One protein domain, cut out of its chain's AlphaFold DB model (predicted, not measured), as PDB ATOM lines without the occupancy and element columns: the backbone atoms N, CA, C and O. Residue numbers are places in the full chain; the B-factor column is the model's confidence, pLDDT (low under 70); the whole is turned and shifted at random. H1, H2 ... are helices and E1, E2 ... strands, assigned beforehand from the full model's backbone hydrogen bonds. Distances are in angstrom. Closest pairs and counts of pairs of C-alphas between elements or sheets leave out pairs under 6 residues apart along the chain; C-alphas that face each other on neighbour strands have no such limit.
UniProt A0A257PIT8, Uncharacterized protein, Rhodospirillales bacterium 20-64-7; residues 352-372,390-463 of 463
ATOM      1  N   VAL A 352      22.364  18.968 115.940       88.75
ATOM      2  CA  VAL A 352      22.636  20.139 115.114       88.75
ATOM      3  C   VAL A 352      23.538  21.069 115.917       88.75
ATOM      4  O   VAL A 352      23.274  21.308 117.098       88.75
ATOM      5  N   VAL A 353      24.610  21.561 115.298       90.25
ATOM      6  CA  VAL A 353      25.473  22.604 115.867       90.25
ATOM      7  C   VAL A 353      25.076  23.934 115.254       90.25
ATOM      8  O   VAL A 353      25.110  24.091 114.032       90.25
ATOM      9  N   ASP A 354      24.676  24.878 116.103       86.06
ATOM     10  CA  ASP A 354      24.418  26.245 115.667       86.06
ATOM     11  C   ASP A 354      25.714  27.017 115.380       86.06
ATOM     12  O   ASP A 354      26.826  26.571 115.666       86.06
ATOM     13  N   THR A 355      25.576  28.214 114.813       80.56
ATOM     14  CA  THR A 355      26.706  29.095 114.488       80.56
ATOM     15  C   THR A 355      27.494  29.559 115.719       80.56
ATOM     16  O   THR A 355      28.604  30.058 115.569       80.56
ATOM     17  N   ALA A 356      26.944  29.401 116.929       82.00
ATOM     18  CA  ALA A 356      27.605  29.697 118.198       82.00
ATOM     19  C   ALA A 356      28.288  28.458 118.819       82.00
ATOM     20  O   ALA A 356      28.853  28.549 119.909       82.00
ATOM     21  N   GLY A 357      28.256  27.302 118.144       83.06
ATOM     22  CA  GLY A 357      28.856  26.055 118.619       83.06
ATOM     23  C   GLY A 357      27.998  25.284 119.629       83.06
ATOM     24  O   GLY A 357      28.476  24.315 120.225       83.06
ATOM     25  N   LYS A 358      26.740  25.682 119.852       88.44
ATOM     26  CA  LYS A 358      25.825  25.004 120.773       88.44
ATOM     27  C   LYS A 358      25.150  23.827 120.074       88.44
ATOM     28  O   LYS A 358      24.613  23.946 118.975       88.44
ATOM     29  N   PHE A 359      25.140  22.684 120.754       85.94
ATOM     30  CA  PHE A 359      24.478  21.471 120.283       85.94
ATOM     31  C   PHE A 359      23.003  21.461 120.696       85.94
ATOM     32  O   PHE A 359      22.682  21.675 121.867       85.94
ATOM     33  N   MET A 360      22.115  21.127 119.766       89.94
ATOM     34  CA  MET A 360      20.700  20.848 120.031       89.94
ATOM     35  C   MET A 360      20.226  19.622 119.243       89.94
ATOM     36  O   MET A 360      20.905  19.191 118.313       89.94
ATOM     37  N   SER A 361      19.103  19.012 119.626       90.44
ATOM     38  CA  SER A 361      18.526  17.913 118.842       90.44
ATOM     39  C   SER A 361      17.962  18.436 117.520       90.44
ATOM     40  O   SER A 361      17.423  19.544 117.460       90.44
ATOM     41  N   LEU A 362      18.048  17.620 116.467       88.44
ATOM     42  CA  LEU A 362      17.499  17.940 115.150       88.44
ATOM     43  C   LEU A 362      16.012  18.307 115.205       88.44
ATOM     44  O   LEU A 362      15.613  19.303 114.612       88.44
ATOM     45  N   SER A 363      15.204  17.563 115.966       85.69
ATOM     46  CA  SER A 363      13.775  17.853 116.130       85.69
ATOM     47  C   SER A 363      13.526  19.239 116.723       85.69
ATOM     48  O   SER A 363      12.731  19.999 116.178       85.69
ATOM     49  N   SER A 364      14.252  19.614 117.782       85.62
ATOM     50  CA  SER A 364      14.116  20.931 118.410       85.62
ATOM     51  C   SER A 364      14.618  22.058 117.509       85.62
ATOM     52  O   SER A 364      14.018  23.131 117.488       85.62
ATOM     53  N   PHE A 365      15.678  21.820 116.731       90.56
ATOM     54  CA  PHE A 365      16.141  22.785 115.737       90.56
ATOM     55  C   PHE A 365      15.096  23.000 114.637       90.56
ATOM     56  O   PHE A 365      14.722  24.139 114.370       90.56
ATOM     57  N   VAL A 366      14.565  21.925 114.046       88.06
ATOM     58  CA  VAL A 366      13.548  22.002 112.988       88.06
ATOM     59  C   VAL A 366      12.268  22.657 113.513       88.06
ATOM     60  O   VAL A 366      11.742  23.559 112.868       88.06
ATOM     61  N   GLU A 367      11.803  22.309 114.716       87.88
ATOM     62  CA  GLU A 367      10.652  22.972 115.352       87.88
ATOM     63  C   GLU A 367      10.873  24.476 115.572       87.88
ATOM     64  O   GLU A 367       9.930  25.258 115.420       87.88
ATOM     65  N   SER A 368      12.109  24.897 115.875       87.69
ATOM     66  CA  SER A 368      12.449  26.318 116.015       87.69
ATOM     67  C   SER A 368      12.327  27.093 114.696       87.69
ATOM     68  O   SER A 368      11.925  28.255 114.716       87.69
ATOM     69  N   LEU A 369      12.576  26.447 113.547       88.50
ATOM     70  CA  LEU A 369      12.453  27.071 112.222       88.50
ATOM     71  C   LEU A 369      10.994  27.355 111.834       88.50
ATOM     72  O   LEU A 369      10.727  28.318 111.120       88.50
ATOM     73  N   PHE A 370      10.042  26.560 112.329       86.69
ATOM     74  CA  PHE A 370       8.610  26.719 112.032       86.69
ATOM     75  C   PHE A 370       7.872  27.678 112.981       86.69
ATOM     76  O   PHE A 370       6.662  27.862 112.843       86.69
ATOM     77  N   GLY A 371       8.559  28.283 113.957       79.88
ATOM     78  CA  GLY A 371       7.983  29.316 114.827       79.88
ATOM     79  C   GLY A 371       6.827  28.858 115.732       79.88
ATOM     80  O   GLY A 371       6.102  29.700 116.252       79.88
ATOM     81  N   MET A 372       6.630  27.546 115.933       59.38
ATOM     82  CA  MET A 372       5.519  26.991 116.735       59.38
ATOM     83  C   MET A 372       5.916  26.527 118.150       59.38
ATOM     84  O   MET A 372       5.064  26.044 118.900       59.38
ATOM     85  N   ALA A 390      21.719  32.233  98.840       60.53
ATOM     86  CA  ALA A 390      20.936  31.006  98.916       60.53
ATOM     87  C   ALA A 390      21.802  29.820  98.477       60.53
ATOM     88  O   ALA A 390      22.107  29.683  97.291       60.53
ATOM     89  N   SER A 391      22.233  29.009  99.441       70.06
ATOM     90  CA  SER A 391      22.951  27.769  99.181       70.06
ATOM     91  C   SER A 391      22.066  26.878  98.318       70.06
ATOM     92  O   SER A 391      20.865  26.763  98.577       70.06
ATOM     93  N   ASP A 392      22.650  26.268  97.290       89.75
ATOM     94  CA  ASP A 392      21.963  25.273  96.473       89.75
ATOM     95  C   ASP A 392      21.443  24.141  97.390       89.75
ATOM     96  O   ASP A 392      22.224  23.612  98.192       89.75
ATOM     97  N   PRO A 393      20.150  23.771  97.328       91.50
ATOM     98  CA  PRO A 393      19.599  22.650  98.086       91.50
ATOM     99  C   PRO A 393      20.404  21.350  97.962       91.50
ATOM    100  O   PRO A 393      20.465  20.581  98.923       91.50
ATOM    101  N   GLU A 394      21.036  21.100  96.813       91.94
ATOM    102  CA  GLU A 394      21.900  19.928  96.622       91.94
ATOM    103  C   GLU A 394      23.180  20.026  97.456       91.94
ATOM    104  O   GLU A 394      23.571  19.063  98.118       91.94
ATOM    105  N   GLN A 395      23.787  21.213  97.514       94.25
ATOM    106  CA  GLN A 395      24.972  21.463  98.332       94.25
ATOM    107  C   GLN A 395      24.661  21.321  99.829       94.25
ATOM    108  O   GLN A 395      25.459  20.753 100.574       94.25
ATOM    109  N   ALA A 396      23.484  21.773 100.269       94.62
ATOM    110  CA  ALA A 396      23.030  21.591 101.646       94.62
ATOM    111  C   ALA A 396      22.895  20.101 102.020       94.62
ATOM    112  O   ALA A 396      23.315  19.688 103.106       94.62
ATOM    113  N   TRP A 397      22.357  19.277 101.117       95.12
ATOM    114  CA  TRP A 397      22.275  17.830 101.324       95.12
ATOM    115  C   TRP A 397      23.645  17.143 101.297       95.12
ATOM    116  O   TRP A 397      23.882  16.262 102.125       95.12
ATOM    117  N   GLU A 398      24.568  17.571 100.435       94.81
ATOM    118  CA  GLU A 398      25.943  17.054 100.408       94.81
ATOM    119  C   GLU A 398      26.698  17.388 101.707       94.81
ATOM    120  O   GLU A 398      27.363  16.529 102.285       94.81
ATOM    121  N   GLU A 399      26.548  18.600 102.247       94.88
ATOM    122  CA  GLU A 399      27.146  18.972 103.536       94.88
ATOM    123  C   GLU A 399      26.593  18.136 104.700       94.88
ATOM    124  O   GLU A 399      27.351  17.710 105.581       94.88
ATOM    125  N   ILE A 400      25.285  17.853 104.691       94.00
ATOM    126  CA  ILE A 400      24.639  16.947 105.652       94.00
ATOM    127  C   ILE A 400      25.183  15.521 105.492       94.00
ATOM    128  O   ILE A 400      25.555  14.905 106.493       94.00
ATOM    129  N   TYR A 401      25.294  15.014 104.261       93.44
ATOM    130  CA  TYR A 401      25.855  13.695 103.959       93.44
ATOM    131  C   TYR A 401      27.284  13.555 104.507       93.44
ATOM    132  O   TYR A 401      27.577  12.630 105.270       93.44
ATOM    133  N   GLN A 402      28.157  14.523 104.213       93.69
ATOM    134  CA  GLN A 402      29.543  14.544 104.689       93.69
ATOM    135  C   GLN A 402      29.635  14.614 106.219       93.69
ATOM    136  O   GLN A 402      30.482  13.950 106.823       93.69
ATOM    137  N   ALA A 403      28.770  15.400 106.870       92.75
ATOM    138  CA  ALA A 403      28.725  15.475 108.328       92.75
ATOM    139  C   ALA A 403      28.352  14.120 108.951       92.75
ATOM    140  O   ALA A 403      29.022  13.682 109.890       92.75
ATOM    141  N   VAL A 404      27.350  13.425 108.397       91.81
ATOM    142  CA  VAL A 404      26.911  12.104 108.875       91.81
ATOM    143  C   VAL A 404      27.990  11.042 108.668       91.81
ATOM    144  O   VAL A 404      28.309  10.320 109.613       91.81
ATOM    145  N   GLN A 405      28.617  10.991 107.489       88.62
ATOM    146  CA  GLN A 405      29.703  10.044 107.189       88.62
ATOM    147  C   GLN A 405      30.904  10.205 108.133       88.62
ATOM    148  O   GLN A 405      31.555   9.234 108.510       88.62
ATOM    149  N   GLN A 406      31.179  11.436 108.567       90.38
ATOM    150  CA  GLN A 406      32.287  11.746 109.474       90.38
ATOM    151  C   GLN A 406      31.897  11.677 110.960       90.38
ATOM    152  O   GLN A 406      32.715  12.001 111.822       90.38
ATOM    153  N   GLY A 407      30.653  11.299 111.280       89.88
ATOM    154  CA  GLY A 407      30.142  11.266 112.653       89.88
ATOM    155  C   GLY A 407      30.110  12.641 113.331       89.88
ATOM    156  O   GLY A 407      30.169  12.727 114.560       89.88
ATOM    157  N   ARG A 408      30.059  13.724 112.546       93.00
ATOM    158  CA  ARG A 408      29.972  15.104 113.033       93.00
ATOM    159  C   ARG A 408      28.513  15.506 113.239       93.00
ATOM    160  O   ARG A 408      27.590  14.923 112.679       93.00
ATOM    161  N   ALA A 409      28.303  16.520 114.074       92.25
ATOM    162  CA  ALA A 409      26.992  17.138 114.203       92.25
ATOM    163  C   ALA A 409      26.610  17.873 112.910       92.25
ATOM    164  O   ALA A 409      27.475  18.399 112.208       92.25
ATOM    165  N   LEU A 410      25.312  17.913 112.624       94.69
ATOM    166  CA  LEU A 410      24.770  18.535 111.426       94.69
ATOM    167  C   LEU A 410      24.973  20.058 111.486       94.69
ATOM    168  O   LEU A 410      24.645  20.669 112.512       94.69
ATOM    169  N   PRO A 411      25.486  20.690 110.419       94.12
ATOM    170  CA  PRO A 411      25.592  22.139 110.371       94.12
ATOM    171  C   PRO A 411      24.192  22.761 110.313       94.12
ATOM    172  O   PRO A 411      23.402  22.456 109.420       94.12
ATOM    173  N   ALA A 412      23.878  23.649 111.264       92.94
ATOM    174  CA  ALA A 412      22.590  24.351 111.313       92.94
ATOM    175  C   ALA A 412      22.269  25.095 110.012       92.94
ATOM    176  O   ALA A 412      21.103  25.205 109.637       92.94
ATOM    177  N   ASP A 413      23.298  25.606 109.339       91.94
ATOM    178  CA  ASP A 413      23.128  26.355 108.104       91.94
ATOM    179  C   ASP A 413      22.678  25.451 106.952       91.94
ATOM    180  O   ASP A 413      21.687  25.759 106.298       91.94
ATOM    181  N   ALA A 414      23.283  24.272 106.782       94.12
ATOM    182  CA  ALA A 414      22.837  23.309 105.773       94.12
ATOM    183  C   ALA A 414      21.383  22.874 106.007       94.12
ATOM    184  O   ALA A 414      20.580  22.870 105.080       94.12
ATOM    185  N   VAL A 415      20.996  22.604 107.262       94.31
ATOM    186  CA  VAL A 415      19.607  22.227 107.582       94.31
ATOM    187  C   VAL A 415      18.626  23.366 107.265       94.31
ATOM    188  O   VAL A 415      17.526  23.094 106.798       94.31
ATOM    189  N   ARG A 416      19.001  24.641 107.458       92.81
ATOM    190  CA  ARG A 416      18.149  25.805 107.122       92.81
ATOM    191  C   ARG A 416      17.927  25.993 105.626       92.81
ATOM    192  O   ARG A 416      16.884  26.522 105.249       92.81
ATOM    193  N   HIS A 417      18.892  25.591 104.807       93.38
ATOM    194  CA  HIS A 417      18.829  25.726 103.352       93.38
ATOM    195  C   HIS A 417      18.109  24.555 102.668       93.38
ATOM    196  O   HIS A 417      17.948  24.558 101.448       93.38
ATOM    197  N   LEU A 418      17.625  23.573 103.436       94.31
ATOM    198  CA  LEU A 418      16.798  22.500 102.899       94.31
ATOM    199  C   LEU A 418      15.460  23.028 102.358       94.31
ATOM    200  O   LEU A 418      14.872  23.954 102.928       94.31
ATOM    201  N   PRO A 419      14.925  22.416 101.287       94.06
ATOM    202  CA  PRO A 419      13.649  22.833 100.734       94.06
ATOM    203  C   PRO A 419      12.513  22.578 101.744       94.06
ATOM    204  O   PRO A 419      12.584  21.642 102.549       94.06
ATOM    205  N   PRO A 420      11.413  23.354 101.697       92.56
ATOM    206  CA  PRO A 420      10.330  23.250 102.681       92.56
ATOM    207  C   PRO A 420       9.717  21.849 102.816       92.56
ATOM    208  O   PRO A 420       9.291  21.466 103.904       92.56
ATOM    209  N   SER A 421       9.682  21.072 101.727       92.62
ATOM    210  CA  SER A 421       9.221  19.680 101.744       92.62
ATOM    211  C   SER A 421      10.100  18.790 102.616       92.62
ATOM    212  O   SER A 421       9.587  17.958 103.359       92.62
ATOM    213  N   ASP A 422      11.412  18.992 102.555       94.75
ATOM    214  CA  ASP A 422      12.383  18.205 103.303       94.75
ATOM    215  C   ASP A 422      12.380  18.616 104.774       94.75
ATOM    216  O   ASP A 422      12.378  17.755 105.644       94.75
ATOM    217  N   LEU A 423      12.241  19.911 105.078       94.44
ATOM    218  CA  LEU A 423      12.040  20.385 106.453       94.44
ATOM    219  C   LEU A 423      10.770  19.803 107.100       94.44
ATOM    220  O   LEU A 423      10.793  19.402 108.265       94.44
ATOM    221  N   GLU A 424       9.661  19.718 106.359       89.94
ATOM    222  CA  GLU A 424       8.419  19.103 106.849       89.94
ATOM    223  C   GLU A 424       8.561  17.577 107.012       89.94
ATOM    224  O   GLU A 424       8.053  17.004 107.978       89.94
ATOM    225  N   ASN A 425       9.297  16.908 106.123       92.44
ATOM    226  CA  ASN A 425       9.604  15.486 106.271       92.44
ATOM    227  C   ASN A 425      10.536  15.224 107.464       92.44
ATOM    228  O   ASN A 425      10.278  14.296 108.231       92.44
ATOM    229  N   LEU A 426      11.552  16.064 107.687       92.44
ATOM    230  CA  LEU A 426      12.403  16.032 108.881       92.44
ATOM    231  C   LEU A 426      11.586  16.242 110.150       92.44
ATOM    232  O   LEU A 426      11.806  15.566 111.149       92.44
ATOM    233  N   ARG A 427      10.599  17.134 110.121       90.50
ATOM    234  CA  ARG A 427       9.695  17.332 111.253       90.50
ATOM    235  C   ARG A 427       8.867  16.080 111.555       90.50
ATOM    236  O   ARG A 427       8.690  15.731 112.719       90.50
ATOM    237  N   ARG A 428       8.335  15.410 110.527       88.50
ATOM    238  CA  ARG A 428       7.452  14.236 110.684       88.50
ATOM    239  C   ARG A 428       8.197  12.952 111.020       88.50
ATOM    240  O   ARG A 428       7.687  12.136 111.784       88.50
ATOM    241  N   HIS A 429       9.360  12.756 110.415       87.88
ATOM    242  CA  HIS A 429      10.087  11.489 110.429       87.88
ATOM    243  C   HIS A 429      11.422  11.577 111.178       87.88
ATOM    244  O   HIS A 429      12.038  10.544 111.446       87.88
ATOM    245  N   GLY A 430      11.860  12.784 111.551       91.62
ATOM    246  CA  GLY A 430      13.117  13.020 112.251       91.62
ATOM    247  C   GLY A 430      14.309  12.488 111.465       91.62
ATOM    248  O   GLY A 430      14.396  12.601 110.242       91.62
ATOM    249  N   ASP A 431      15.193  11.830 112.200       88.50
ATOM    250  CA  ASP A 431      16.431  11.227 111.715       88.50
ATOM    251  C   ASP A 431      16.212  10.175 110.614       88.50
ATOM    252  O   ASP A 431      17.096   9.954 109.787       88.50
ATOM    253  N   ALA A 432      15.035   9.538 110.565       85.69
ATOM    254  CA  ALA A 432      14.727   8.543 109.539       85.69
ATOM    255  C   ALA A 432      14.731   9.155 108.131       85.69
ATOM    256  O   ALA A 432      15.224   8.527 107.201       85.69
ATOM    257  N   HIS A 433      14.265  10.399 107.986       92.75
ATOM    258  CA  HIS A 433      14.254  11.062 106.684       92.75
ATOM    259  C   HIS A 433      15.665  11.407 106.190       92.75
ATOM    260  O   HIS A 433      15.930  11.266 104.999       92.75
ATOM    261  N   ILE A 434      16.582  11.789 107.090       91.25
ATOM    262  CA  ILE A 434      17.996  11.994 106.730       91.25
ATOM    263  C   ILE A 434      18.597  10.688 106.218       91.25
ATOM    264  O   ILE A 434      19.208  10.678 105.155       91.25
ATOM    265  N   ASN A 435      18.387   9.581 106.932       89.50
ATOM    266  CA  ASN A 435      18.924   8.282 106.523       89.50
ATOM    267  C   ASN A 435      18.363   7.824 105.167       89.50
ATOM    268  O   ASN A 435      19.128   7.364 104.321       89.50
ATOM    269  N   ASP A 436      17.059   7.989 104.930       89.56
ATOM    270  CA  ASP A 436      16.440   7.647 103.643       89.56
ATOM    271  C   ASP A 436      17.009   8.499 102.498       89.56
ATOM    272  O   ASP A 436      17.334   7.968 101.435       89.56
ATOM    273  N   LYS A 437      17.196   9.805 102.728       93.06
ATOM    274  CA  LYS A 437      17.753  10.719 101.725       93.06
ATOM    275  C   LYS A 437      19.214  10.399 101.399       93.06
ATOM    276  O   LYS A 437      19.582  10.387 100.228       93.06
ATOM    277  N   ILE A 438      20.017  10.080 102.414       91.12
ATOM    278  CA  ILE A 438      21.406   9.628 102.262       91.12
ATOM    279  C   ILE A 438      21.467   8.363 101.392       91.12
ATOM    280  O   ILE A 438      22.256   8.304 100.453       91.12
ATOM    281  N   LEU A 439      20.590   7.383 101.638       88.69
ATOM    282  CA  LEU A 439      20.527   6.154 100.837       88.69
ATOM    283  C   LEU A 439      20.102   6.403  99.385       88.69
ATOM    284  O   LEU A 439      20.517   5.670  98.486       88.69
ATOM    285  N   ASP A 440      19.231   7.383  99.145       91.62
ATOM    286  CA  ASP A 440      18.838   7.770  97.791       91.62
ATOM    287  C   ASP A 440      19.997   8.458  97.048       91.62
ATOM    288  O   ASP A 440      20.243   8.117  95.890       91.62
ATOM    289  N   MET A 441      20.754   9.339  97.718       90.81
ATOM    290  CA  MET A 441      21.953   9.978  97.155       90.81
ATOM    291  C   MET A 441      23.052   8.961  96.824       90.81
ATOM    292  O   MET A 441      23.655   9.035  95.756       90.81
ATOM    293  N   GLU A 442      23.286   7.967  97.685       90.06
ATOM    294  CA  GLU A 442      24.258   6.896  97.414       90.06
ATOM    295  C   GLU A 442      23.863   6.064  96.190       90.06
ATOM    296  O   GLU A 442      24.700   5.788  95.332       90.06
ATOM    297  N   ARG A 443      22.572   5.732  96.053       90.94
ATOM    298  CA  ARG A 443      22.050   5.031  94.868       90.94
ATOM    299  C   ARG A 443      22.155   5.869  93.596       90.94
ATOM    300  O   ARG A 443      22.306   5.320  92.508       90.94
ATOM    301  N   GLU A 444      22.013   7.183  93.694       91.19
ATOM    302  CA  GLU A 444      22.198   8.082  92.556       91.19
ATOM    303  C   GLU A 444      23.662   8.167  92.136       91.19
ATOM    304  O   GLU A 444      23.961   7.942  90.965       91.19
ATOM    305  N   LYS A 445      24.569   8.325  93.101       89.56
ATOM    306  CA  LYS A 445      26.010   8.307  92.859       89.56
ATOM    307  C   LYS A 445      26.482   6.991  92.237       89.56
ATOM    308  O   LYS A 445      27.236   7.020  91.274       89.56
ATOM    309  N   GLU A 446      25.980   5.847  92.709       89.56
ATOM    310  CA  GLU A 446      26.282   4.534  92.117       89.56
ATOM    311  C   GLU A 446      25.807   4.451  90.654       89.56
ATOM    312  O   GLU A 446      26.519   3.941  89.786       89.56
ATOM    313  N   ARG A 447      24.623   4.996  90.337       90.62
ATOM    314  CA  ARG A 447      24.118   5.044  88.952       90.62
ATOM    315  C   ARG A 447      24.970   5.930  88.057       90.62
ATOM    316  O   ARG A 447      25.201   5.555  86.910       90.62
ATOM    317  N   ASP A 448      25.424   7.072  88.555       89.62
ATOM    318  CA  ASP A 448      26.259   7.987  87.780       89.62
ATOM    319  C   ASP A 448      27.683   7.456  87.608       89.62
ATOM    320  O   ASP A 448      28.248   7.580  86.523       89.62
ATOM    321  N   GLU A 449      28.229   6.758  88.608       89.06
ATOM    322  CA  GLU A 449      29.462   5.987  88.448       89.06
ATOM    323  C   GLU A 449      29.279   4.921  87.362       89.06
ATOM    324  O   GLU A 449      30.071   4.860  86.423       89.06
ATOM    325  N   THR A 450      28.190   4.147  87.412       88.56
ATOM    326  CA  THR A 450      27.905   3.104  86.410       88.56
ATOM    327  C   THR A 450      27.768   3.689  85.000       88.56
ATOM    328  O   THR A 450      28.350   3.158  84.055       88.56
ATOM    329  N   ARG A 451      27.065   4.821  84.848       87.12
ATOM    330  CA  ARG A 451      26.963   5.546  83.568       87.12
ATOM    331  C   ARG A 451      28.317   6.054  83.085       87.12
ATOM    332  O   ARG A 451      28.632   5.923  81.909       87.12
ATOM    333  N   GLY A 452      29.139   6.588  83.988       88.12
ATOM    334  CA  GLY A 452      30.491   7.040  83.668       88.12
ATOM    335  C   GLY A 452      31.380   5.908  83.145       88.12
ATOM    336  O   GLY A 452      32.153   6.121  82.209       88.12
ATOM    337  N   TRP A 453      31.235   4.698  83.697       81.69
ATOM    338  CA  TRP A 453      31.910   3.493  83.207       81.69
ATOM    339  C   TRP A 453      31.419   3.064  81.819       81.69
ATOM    340  O   TRP A 453      32.242   2.740  80.961       81.69
ATOM    341  N   GLU A 454      30.109   3.103  81.563       80.81
ATOM    342  CA  GLU A 454      29.534   2.797  80.244       80.81
ATOM    343  C   GLU A 454      29.986   3.805  79.174       80.81
ATOM    344  O   GLU A 454      30.403   3.404  78.086       80.81
ATOM    345  N   ASP A 455      30.015   5.099  79.502       82.75
ATOM    346  CA  ASP A 455      30.490   6.158  78.604       82.75
ATOM    347  C   ASP A 455      32.009   6.095  78.359       82.75
ATOM    348  O   ASP A 455      32.508   6.531  77.315       82.75
ATOM    349  N   HIS A 456      32.785   5.598  79.328       80.12
ATOM    350  CA  HIS A 456      34.220   5.373  79.154       80.12
ATOM    351  C   HIS A 456      34.485   4.165  78.249       80.12
ATOM    352  O   HIS A 456      35.254   4.278  77.294       80.12
ATOM    353  N   LEU A 457      33.804   3.041  78.491       78.38
ATOM    354  CA  LEU A 457      33.906   1.834  77.663       78.38
ATOM    355  C   LEU A 457      33.402   2.071  76.234       78.38
ATOM    356  O   LEU A 457      34.018   1.595  75.283       78.38
ATOM    357  N   GLY A 458      32.334   2.854  76.065       78.88
ATOM    358  CA  GLY A 458      31.844   3.266  74.750       78.88
ATOM    359  C   GLY A 458      32.891   4.054  73.960       78.88
ATOM    360  O   GLY A 458      33.130   3.761  72.792       78.88
ATOM    361  N   ARG A 459      33.593   4.991  74.612       78.62
ATOM    362  CA  ARG A 459      34.663   5.785  73.980       78.62
ATOM    363  C   ARG A 459      35.950   5.004  73.716       78.62
ATOM    364  O   ARG A 459      36.687   5.376  72.807       78.62
ATOM    365  N   GLU A 460      36.243   3.963  74.493       76.56
ATOM    366  CA  GLU A 460      37.369   3.060  74.217       76.56
ATOM    367  C   GLU A 460      37.080   2.087  73.071       76.56
ATOM    368  O   GLU A 460      37.998   1.765  72.332       76.56
ATOM    369  N   LEU A 461      35.828   1.657  72.883       77.88
ATOM    370  CA  LEU A 461      35.431   0.798  71.759       77.88
ATOM    371  C   LEU A 461      35.320   1.550  70.422       77.88
ATOM    372  O   LEU A 461      35.369   0.925  69.364       77.88
ATOM    373  N   GLU A 462      35.157   2.874  70.462       74.00
ATOM    374  CA  GLU A 462      35.161   3.740  69.274       74.00
ATOM    375  C   GLU A 462      36.570   4.172  68.815       74.00
ATOM    376  O   GLU A 462      36.700   4.731  67.723       74.00
ATOM    377  N   ARG A 463      37.618   3.931  69.615       70.00
ATOM    378  CA  ARG A 463      39.026   4.176  69.251       70.00
ATOM    379  C   ARG A 463      39.695   2.907  68.750       70.00
ATOM    380  O   ARG A 463      40.533   3.045  67.830       70.00
TER     381      ARG A 463
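What this domain is: This is residues 352 to 372 and 390 to 463 of the 463 residues of an uncharacterized protein of Rhodospirillales bacterium 20-64-7 (UniProt A0A257PIT8). A compact head of four short helices, H1 to H4, and strand E1 holds the start of one long helix, H5, whose residues 443 to 461 stick out as an arm. The 95 printed residues, mostly helix, run E1 H1 H2 H3 H4 H5. The whole is loose, radius of gyration of the C-alphas 17.1 A, spanning 61 by 25 by 25 A.

How they stand to each other: Start at E1, residues 359 to 361, which pairs with no named strand. H1, residues 362 to 369, touches H4, residues 420 to 429, closest at C-alphas 366 and 427, 6.3 A. Residues 395 to 400 alone of H2, residues 393 to 405, touch H3, residues 412 to 416, closest at C-alphas 396 and 414, 4.5 A. H5, residues 431 to 461, touches H4 only at the corner, with residues 432 to 434 alone, closest at C-alphas 433 and 426, 5.7 A. In each helix every O i to N i+4 pair is within hydrogen-bond range.

Where its parts are: Find C-alpha 359 at (24.478, 21.471, 120.283); H5 runs 45.5 A to C-alpha 461 at (35.431, 0.798, 71.759).

The domain as a whole: Residues 373 to 389 are not printed; C-alphas 372 and 390, both residues under pLDDT 70, are 23.9 A apart. Of the links printed whole, none is long.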